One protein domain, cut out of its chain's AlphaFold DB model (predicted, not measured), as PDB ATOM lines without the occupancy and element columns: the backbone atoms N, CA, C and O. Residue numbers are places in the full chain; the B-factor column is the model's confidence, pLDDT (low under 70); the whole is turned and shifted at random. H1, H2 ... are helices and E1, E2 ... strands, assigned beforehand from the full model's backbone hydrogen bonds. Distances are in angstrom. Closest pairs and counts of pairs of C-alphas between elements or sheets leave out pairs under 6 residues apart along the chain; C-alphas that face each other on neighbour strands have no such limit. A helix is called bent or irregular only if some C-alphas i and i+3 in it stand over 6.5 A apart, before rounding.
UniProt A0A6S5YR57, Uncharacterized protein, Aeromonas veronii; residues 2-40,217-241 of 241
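This is residues 2 to 40 and 217 to 241 of the 241 residues of an uncharacterized protein of Aeromonas veronii (UniProt A0A6S5YR57). Two strand hairpins lie end to end in a flat, loose model: E1 and E2 at one end, where E5 is added beside E1 to make a small three-stranded sheet, and E3 and E4 at the other, where the tip, residues 27 to 32, sticks out. E2 runs on into E3, and the short helix H1 only grazes the three-stranded sheet, with residues 234 to 241 standing free. The 64 printed residues include, in order, E1, E2, E3, E4, E5 and H1. The larger sheet is mixed, in the order E2, E1, E5, the smaller is antiparallel, and the class is mixed, helices and strands. The radius of gyration of the C-alphas is 15.1 A, and the spans are 46 by 38 by 13 A.

E1 is residues 7 to 11, 13.4 A long, beginning at C-alpha 7 at (19.071, 22.298, 52.141). E2 is residues 17 to 20, 10.1 A. E3 is residues 23 to 28, 15.4 A. E4 is residues 31 to 36, 16.7 A, ending at C-alpha 36 at (9.993, 13.615, 50.088). After the cut, E5 is residues 226 to 229, 9.8 A. H1 is residues 232 to 239, 11.7 A, ending at C-alpha 239 at (26.202, 13.993, 41.674).

E1 is the inner strand of the larger sheet. E1 and E2 form a hairpin, antiparallel at 153 degrees, with N 9 and O 18 within hydrogen-bond range at 2.8 A. E1 and E5 are parallel at 34 degrees, with N 227 and O 8 at 2.9 A; their C-alphas 8 and 226 face each other at 4.1 A. E2 runs on into E3 across a break of 2 residues, at 46 degrees. E3 and E4 form a hairpin, antiparallel at 152 degrees, with N 26 and O 33 at 2.8 A. E4 is apart from E1 and from E2. H1 only grazes the larger sheet, with its residues 232 to 235; the closest C-alphas of E1 and H1 are those of Gly 11 and Pro 232, 5.6 A apart. H1 is irregular, but only just: C-alphas 235 and 238 are 6.6 A apart. In H1, 2 of 4 O i to N i+4 pairs and 2 of 5 O i to N i+3 pairs are within hydrogen-bond range.

The two C-alphas farthest apart are those of Glu 13 and Gly 29, 45.8 A. Residues 41 to 216 are not printed, and C-alphas 40 and 217 are 11.9 A apart across the cut. Of the links that are printed whole, none is long. The mean pLDDT of the printed part is 82.5; it is under 70 at residue 218 and residues 235 to 241.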
ATOM      1  N   ARG A   2       5.028  18.761  55.740       80.94
ATOM      2  CA  ARG A   2       5.239  17.565  56.604       80.94
ATOM      3  C   ARG A   2       6.531  16.788  56.314       80.94
ATOM      4  O   ARG A   2       6.732  15.704  56.850       80.94
ATOM      5  N   SER A   3       7.374  17.311  55.434       81.69
ATOM      6  CA  SER A   3       8.649  16.714  55.050       81.69
ATOM      7  C   SER A   3       9.803  17.306  55.853       81.69
ATOM      8  O   SER A   3       9.689  18.400  56.414       81.69
ATOM      9  N   ASN A   4      10.944  16.619  55.840       81.50
ATOM     10  CA  ASN A   4      12.198  17.185  56.329       81.50
ATOM     11  C   ASN A   4      12.554  18.479  55.588       81.50
ATOM     12  O   ASN A   4      12.200  18.662  54.414       81.50
ATOM     13  N   LYS A   5      13.269  19.372  56.281       84.19
ATOM     14  CA  LYS A   5      13.758  20.620  55.696       84.19
ATOM     15  C   LYS A   5      14.672  20.334  54.502       84.19
ATOM     16  O   LYS A   5      15.560  19.488  54.619       84.19
ATOM     17  N   PRO A   6      14.482  21.031  53.371       86.69
ATOM     18  CA  PRO A   6      15.470  21.008  52.309       86.69
ATOM     19  C   PRO A   6      16.736  21.763  52.739       86.69
ATOM     20  O   PRO A   6      16.700  22.590  53.652       86.69
ATOM     21  N   ILE A   7      17.843  21.502  52.051       85.44
ATOM     22  CA  ILE A   7      19.071  22.298  52.141       85.44
ATOM     23  C   ILE A   7      19.113  23.214  50.923       85.44
ATOM     24  O   ILE A   7      19.013  22.729  49.797       85.44
ATOM     25  N   GLY A   8      19.232  24.523  51.139       88.38
ATOM     26  CA  GLY A   8      19.403  25.497  50.066       88.38
ATOM     27  C   GLY A   8      20.878  25.743  49.760       88.38
ATOM     28  O   GLY A   8      21.690  25.872  50.677       88.38
ATOM     29  N   ILE A   9      21.216  25.855  48.483       88.75
ATOM     30  CA  ILE A   9      22.524  26.294  47.996       88.75
ATOM     31  C   ILE A   9      22.298  27.481  47.067       88.75
ATOM     32  O   ILE A   9      21.539  27.355  46.109       88.75
ATOM     33  N   HIS A  10      22.946  28.605  47.351       90.25
ATOM     34  CA  HIS A  10      22.920  29.813  46.534       90.25
ATOM     35  C   HIS A  10      24.278  30.013  45.849       90.25
ATOM     36  O   HIS A  10      25.309  30.025  46.521       90.25
ATOM     37  N   GLY A  11      24.276  30.139  44.523       89.62
ATOM     38  CA  GLY A  11      25.443  30.476  43.717       89.62
ATOM     39  C   GLY A  11      25.644  31.981  43.660       89.62
ATOM     40  O   GLY A  11      24.771  32.697  43.179       89.62
ATOM     41  N   GLU A  12      26.789  32.465  44.135       89.06
ATOM     42  CA  GLU A  12      27.087  33.903  44.118       89.06
ATOM     43  C   GLU A  12      27.370  34.413  42.697       89.06
ATOM     44  O   GLU A  12      26.972  35.523  42.353       89.06
ATOM     45  N   GLU A  13      28.030  33.601  41.862       86.44
ATOM     46  CA  GLU A  13      28.425  33.991  40.499       86.44
ATOM     47  C   GLU A  13      27.242  34.084  39.528       86.44
ATOM     48  O   GLU A  13      27.236  34.946  38.649       86.44
ATOM     49  N   ASP A  14      26.237  33.215  39.672       83.94
ATOM     50  CA  ASP A  14      25.083  33.167  38.769       83.94
ATOM     51  C   ASP A  14      23.757  33.591  39.422       83.94
ATOM     52  O   ASP A  14      22.729  33.659  38.742       83.94
ATOM     53  N   GLY A  15      23.776  33.894  40.725       86.38
ATOM     54  CA  GLY A  15      22.629  34.350  41.510       86.38
ATOM     55  C   GLY A  15      21.529  33.302  41.700       86.38
ATOM     56  O   GLY A  15      20.423  33.655  42.121       86.38
ATOM     57  N   LYS A  16      21.769  32.024  41.376       87.38
ATOM     58  CA  LYS A  16      20.731  30.981  41.421       87.38
ATOM     59  C   LYS A  16      20.696  30.268  42.763       87.38
ATOM     60  O   LYS A  16      21.719  30.063  43.403       87.38
ATOM     61  N   THR A  17      19.509  29.811  43.159       88.38
ATOM     62  CA  THR A  17      19.323  29.003  44.371       88.38
ATOM     63  C   THR A  17      18.709  27.654  44.029       88.38
ATOM     64  O   THR A  17      17.648  27.590  43.411       88.38
ATOM     65  N   ALA A  18      19.347  26.575  44.475       88.12
ATOM     66  CA  ALA A  18      18.840  25.211  44.381       88.12
ATOM     67  C   ALA A  18      18.485  24.673  45.774       88.12
ATOM     68  O   ALA A  18      19.206  24.915  46.742       88.12
ATOM     69  N   PHE A  19      17.392  23.914  45.875       87.88
ATOM     70  CA  PHE A  19      16.992  23.226  47.103       87.88
ATOM     71  C   PHE A  19      17.108  21.717  46.930       87.88
ATOM     72  O   PHE A  19      16.573  21.144  45.982       87.88
ATOM     73  N   PHE A  20      17.765  21.068  47.884       86.25
ATOM     74  CA  PHE A  20      17.988  19.630  47.898       86.25
ATOM     75  C   PHE A  20      17.142  18.991  48.986       86.25
ATOM     76  O   PHE A  20      17.198  19.393  50.150       86.25
ATOM     77  N   GLN A  21      16.370  17.973  48.614       85.88
ATOM     78  CA  GLN A  21      15.522  17.237  49.538       85.88
ATOM     79  C   GLN A  21      15.716  15.739  49.349       85.88
ATOM     80  O   GLN A  21      15.734  15.232  48.229       85.88
ATOM     81  N   LYS A  22      15.848  15.017  50.463       86.38
ATOM     82  CA  LYS A  22      15.880  13.557  50.431       86.38
ATOM     83  C   LYS A  22      14.493  13.032  50.058       86.38
ATOM     84  O   LYS A  22      13.487  13.514  50.585       86.38
ATOM     85  N   ILE A  23      14.460  12.011  49.208       90.69
ATOM     86  CA  ILE A  23      13.249  11.272  48.845       90.69
ATOM     87  C   ILE A  23      13.356   9.824  49.322       90.69
ATOM     88  O   ILE A  23      14.451   9.266  49.380       90.69
ATOM     89  N   ILE A  24      12.222   9.215  49.647       91.38
ATOM     90  CA  ILE A  24      12.084   7.761  49.738       91.38
ATOM     91  C   ILE A  24      11.421   7.245  48.464       91.38
ATOM     92  O   ILE A  24      10.569   7.920  47.885       91.38
ATOM     93  N   LYS A  25      11.798   6.033  48.059       93.06
ATOM     94  CA  LYS A  25      11.088   5.250  47.047       93.06
ATOM     95  C   LYS A  25      10.398   4.087  47.745       93.06
ATOM     96  O   LYS A  25      11.047   3.358  48.491       93.06
ATOM     97  N   ALA A  26       9.104   3.927  47.518       91.50
ATOM     98  CA  ALA A  26       8.306   2.844  48.073       91.50
ATOM     99  C   ALA A  26       7.565   2.118  46.949       91.50
ATOM    100  O   ALA A  26       7.040   2.757  46.037       91.50
ATOM    101  N   LYS A  27       7.491   0.786  47.039       94.38
ATOM    102  CA  LYS A  27       6.624  -0.013  46.171       94.38
ATOM    103  C   LYS A  27       5.210  -0.038  46.726       94.38
ATOM    104  O   LYS A  27       5.005  -0.419  47.876       94.38
ATOM    105  N   MET A  28       4.238   0.311  45.890       91.75
ATOM    106  CA  MET A  28       2.814   0.196  46.193       91.75
ATOM    107  C   MET A  28       2.147  -0.641  45.101       91.75
ATOM    108  O   MET A  28       1.807  -0.148  44.024       91.75
ATOM    109  N   GLY A  29       2.019  -1.943  45.366       92.00
ATOM    110  CA  GLY A  29       1.637  -2.918  44.347       92.00
ATOM    111  C   GLY A  29       2.695  -3.001  43.243       92.00
ATOM    112  O   GLY A  29       3.869  -3.241  43.522       92.00
ATOM    113  N   SER A  30       2.280  -2.788  41.994       92.62
ATOM    114  CA  SER A  30       3.168  -2.777  40.825       92.62
ATOM    115  C   SER A  30       3.872  -1.440  40.578       92.62
ATOM    116  O   SER A  30       4.719  -1.372  39.693       92.62
ATOM    117  N   ASN A  31       3.518  -0.380  41.311       93.69
ATOM    118  CA  ASN A  31       4.005   0.971  41.050       93.69
ATOM    119  C   ASN A  31       5.098   1.379  42.039       93.69
ATOM    120  O   ASN A  31       4.980   1.135  43.243       93.69
ATOM    121  N   ASP A  32       6.107   2.084  41.533       93.94
ATOM    122  CA  ASP A  32       7.087   2.778  42.360       93.94
ATOM    123  C   ASP A  32       6.608   4.207  42.631       93.94
ATOM    124  O   ASP A  32       6.306   4.970  41.712       93.94
ATOM    125  N   ILE A  33       6.556   4.585  43.905       94.19
ATOM    126  CA  ILE A  33       6.178   5.926  44.351       94.19
ATOM    127  C   ILE A  33       7.392   6.574  45.000       94.19
ATOM    128  O   ILE A  33       8.037   5.984  45.864       94.19
ATOM    129  N   SER A  34       7.693   7.808  44.596       92.69
ATOM    130  CA  SER A  34       8.730   8.630  45.221       92.69
ATOM    131  C   SER A  34       8.091   9.790  45.972       92.69
ATOM    132  O   SER A  34       7.306  10.539  45.394       92.69
ATOM    133  N   VAL A  35       8.434   9.962  47.248       91.06
ATOM    134  CA  VAL A  35       7.975  11.100  48.061       91.06
ATOM    135  C   VAL A  35       9.131  11.691  48.853       91.06
ATOM    136  O   VAL A  35      10.066  10.981  49.220       91.06
ATOM    137  N   ALA A  36       9.072  12.992  49.142       88.75
ATOM    138  CA  ALA A  36       9.993  13.615  50.088       88.75
ATOM    139  C   ALA A  36       9.918  12.902  51.444       88.75
ATOM    140  O   ALA A  36       8.821  12.580  51.906       88.75
ATOM    141  N   ILE A  37      11.070  12.673  52.082       87.69
ATOM    142  CA  ILE A  37      11.107  11.978  53.375       87.69
ATOM    143  C   ILE A  37      10.237  12.753  54.377       87.69
ATOM    144  O   ILE A  37      10.495  13.946  54.608       87.69
ATOM    145  N   PRO A  38       9.204  12.114  54.958       88.38
ATOM    146  CA  PRO A  38       8.380  12.755  55.964       88.38
ATOM    147  C   PRO A  38       9.189  13.029  57.232       88.38
ATOM    148  O   PRO A  38      10.185  12.370  57.523       88.38
ATOM    149  N   ASN A  39       8.740  14.009  58.003       89.38
ATOM    150  CA  ASN A  39       9.287  14.307  59.314       89.38
ATOM    151  C   ASN A  39       8.311  13.804  60.388       89.38
ATOM    152  O   ASN A  39       7.179  14.284  60.466       89.38
ATOM    153  N   GLU A  40       8.743  12.848  61.215       91.62
ATOM    154  CA  GLU A  40       7.880  12.191  62.214       91.62
ATOM    155  C   GLU A  40       7.330  13.150  63.275       91.62
ATOM    156  O   GLU A  40       6.187  12.993  63.709       91.62
ATOM    157  N   LEU A 217       9.664  21.883  58.611       72.12
ATOM    158  CA  LEU A 217       9.428  23.136  57.905       72.12
ATOM    159  C   LEU A 217       7.989  23.649  58.108       72.12
ATOM    160  O   LEU A 217       7.012  22.954  57.807       72.12
ATOM    161  N   GLY A 218       7.855  24.919  58.502       68.31
ATOM    162  CA  GLY A 218       6.558  25.567  58.728       68.31
ATOM    163  C   GLY A 218       5.971  25.310  60.115       68.31
ATOM    164  O   GLY A 218       4.755  25.358  60.269       68.31
ATOM    165  N   PHE A 219       6.823  25.002  61.095       72.81
ATOM    166  CA  PHE A 219       6.457  24.908  62.502       72.81
ATOM    167  C   PHE A 219       7.234  25.948  63.324       72.81
ATOM    168  O   PHE A 219       8.463  26.013  63.237       72.81
ATOM    169  N   GLY A 220       6.529  26.777  64.098       77.50
ATOM    170  CA  GLY A 220       7.130  27.882  64.849       77.50
ATOM    171  C   GLY A 220       7.998  28.795  63.973       77.50
ATOM    172  O   GLY A 220       7.668  29.084  62.822       77.50
ATOM    173  N   LYS A 221       9.155  29.211  64.500       80.81
ATOM    174  CA  LYS A 221      10.133  30.069  63.800       80.81
ATOM    175  C   LYS A 221      11.064  29.317  62.846       80.81
ATOM    176  O   LYS A 221      12.027  29.898  62.361       80.81
ATOM    177  N   SER A 222      10.811  28.038  62.584       81.06
ATOM    178  CA  SER A 222      11.676  27.184  61.774       81.06
ATOM    179  C   SER A 222      11.969  27.762  60.378       81.06
ATOM    180  O   SER A 222      11.051  27.979  59.587       81.06
ATOM    181  N   GLN A 223      13.250  27.858  60.021       82.12
ATOM    182  CA  GLN A 223      13.743  28.382  58.743       82.12
ATOM    183  C   GLN A 223      14.537  27.334  57.948       82.12
ATOM    184  O   GLN A 223      15.020  26.336  58.495       82.12
ATOM    185  N   ILE A 224      14.643  27.553  56.633       84.94
ATOM    186  CA  ILE A 224      15.502  26.764  55.741       84.94
ATOM    187  C   ILE A 224      16.907  27.357  55.781       84.94
ATOM    188  O   ILE A 224      17.082  28.555  55.570       84.94
ATOM    189  N   ARG A 225      17.911  26.508  55.996       84.12
ATOM    190  CA  ARG A 225      19.313  26.905  55.871       84.12
ATOM    191  C   ARG A 225      19.681  27.018  54.391       84.12
ATOM    192  O   ARG A 225      19.544  26.042  53.652       84.12
ATOM    193  N   VAL A 226      20.164  28.189  53.986       86.44
ATOM    194  CA  VAL A 226      20.729  28.438  52.653       86.44
ATOM    195  C   VAL A 226      22.218  28.723  52.812       86.44
ATOM    196  O   VAL A 226      22.598  29.568  53.617       86.44
ATOM    197  N   MET A 227      23.054  27.987  52.086       86.75
ATOM    198  CA  MET A 227      24.505  28.179  52.063       86.75
ATOM    199  C   MET A 227      24.897  28.907  50.782       86.75
ATOM    200  O   MET A 227      24.511  28.468  49.700       86.75
ATOM    201  N   SER A 228      25.675  29.980  50.898       87.81
ATOM    202  CA  SER A 228      26.250  30.668  49.740       87.81
ATOM    203  C   SER A 228      27.576  30.026  49.350       87.81
ATOM    204  O   SER A 228      28.428  29.795  50.211       87.81
ATOM    205  N   ILE A 229      27.744  29.723  48.065       87.19
ATOM    206  CA  ILE A 229      28.990  29.204  47.497       87.19
ATOM    207  C   ILE A 229      29.300  29.932  46.187       87.19
ATOM    208  O   ILE A 229      28.391  30.233  45.415       87.19
ATOM    209  N   LYS A 230      30.586  30.202  45.927       83.31
ATOM    210  CA  LYS A 230      31.016  30.946  44.731       83.31
ATOM    211  C   LYS A 230      30.561  30.275  43.438       83.31
ATOM    212  O   LYS A 230      29.828  30.877  42.663       83.31
ATOM    213  N   ASN A 231      30.939  29.008  43.266       80.44
ATOM    214  CA  ASN A 231      30.623  28.229  42.075       80.44
ATOM    215  C   ASN A 231      29.984  26.878  42.453       80.44
ATOM    216  O   ASN A 231      30.695  25.912  42.746       80.44
ATOM    217  N   PRO A 232      28.641  26.780  42.478       73.12
ATOM    218  CA  PRO A 232      27.950  25.537  42.810       73.12
ATOM    219  C   PRO A 232      28.263  24.359  41.893       73.12
ATOM    220  O   PRO A 232      28.248  23.212  42.349       73.12
ATOM    221  N   ASP A 233      28.567  24.622  40.622       73.94
ATOM    222  CA  ASP A 233      28.824  23.571  39.640       73.94
ATOM    223  C   ASP A 233      30.085  22.765  39.975       73.94
ATOM    224  O   ASP A 233      30.138  21.571  39.681       73.94
ATOM    225  N   GLU A 234      31.076  23.363  40.639       70.25
ATOM    226  CA  GLU A 234      32.281  22.658  41.093       70.25
ATOM    227  C   GLU A 234      31.956  21.543  42.107       70.25
ATOM    228  O   GLU A 234      32.534  20.455  42.062       70.25
ATOM    229  N   TYR A 235      30.971  21.777  42.977       69.75
ATOM    230  CA  TYR A 235      30.579  20.845  44.037       69.75
ATOM    231  C   TYR A 235      29.496  19.855  43.590       69.75
ATOM    232  O   TYR A 235      29.490  18.702  44.023       69.75
ATOM    233  N   LEU A 236      28.586  20.285  42.709       69.38
ATOM    234  CA  LEU A 236      27.426  19.496  42.284       69.38
ATOM    235  C   LEU A 236      27.707  18.574  41.088       69.38
ATOM    236  O   LEU A 236      26.968  17.609  40.886       69.38
ATOM    237  N   ARG A 237      28.787  18.796  40.321       59.59
ATOM    238  CA  ARG A 237      29.187  17.906  39.208       59.59
ATOM    239  C   ARG A 237      29.424  16.453  39.639       59.59
ATOM    240  O   ARG A 237      29.188  15.560  38.837       59.59
ATOM    241  N   LYS A 238      29.787  16.203  40.903       54.78
ATOM    242  CA  LYS A 238      29.981  14.849  41.462       54.78
ATOM    243  C   LYS A 238      28.690  14.043  41.678       54.78
ATOM    244  O   LYS A 238      28.772  12.890  42.072       54.78
ATOM    245  N   ILE A 239      27.514  14.639  41.467       54.34
ATOM    246  CA  ILE A 239      26.202  13.993  41.674       54.34
ATOM    247  C   ILE A 239      25.600  13.513  40.329       54.34
ATOM    248  O   ILE A 239      24.508  12.955  40.299       54.34
ATOM    249  N   LYS A 240      26.289  13.742  39.198       40.97
ATOM    250  CA  LYS A 240      25.823  13.392  37.841       40.97
ATOM    251  C   LYS A 240      26.321  12.035  37.307       40.97
ATOM    252  O   LYS A 240      26.072  11.750  36.137       40.97
ATOM    253  N   GLU A 241      26.962  11.215  38.134       35.72
ATOM    254  CA  GLU A 241      27.290   9.805  37.843       35.72
ATOM    255  C   GLU A 241      26.471   8.877  38.746       35.72
ATOM    256  O   GLU A 241      26.031   7.818  38.245       35.72
TER     257      GLU A 241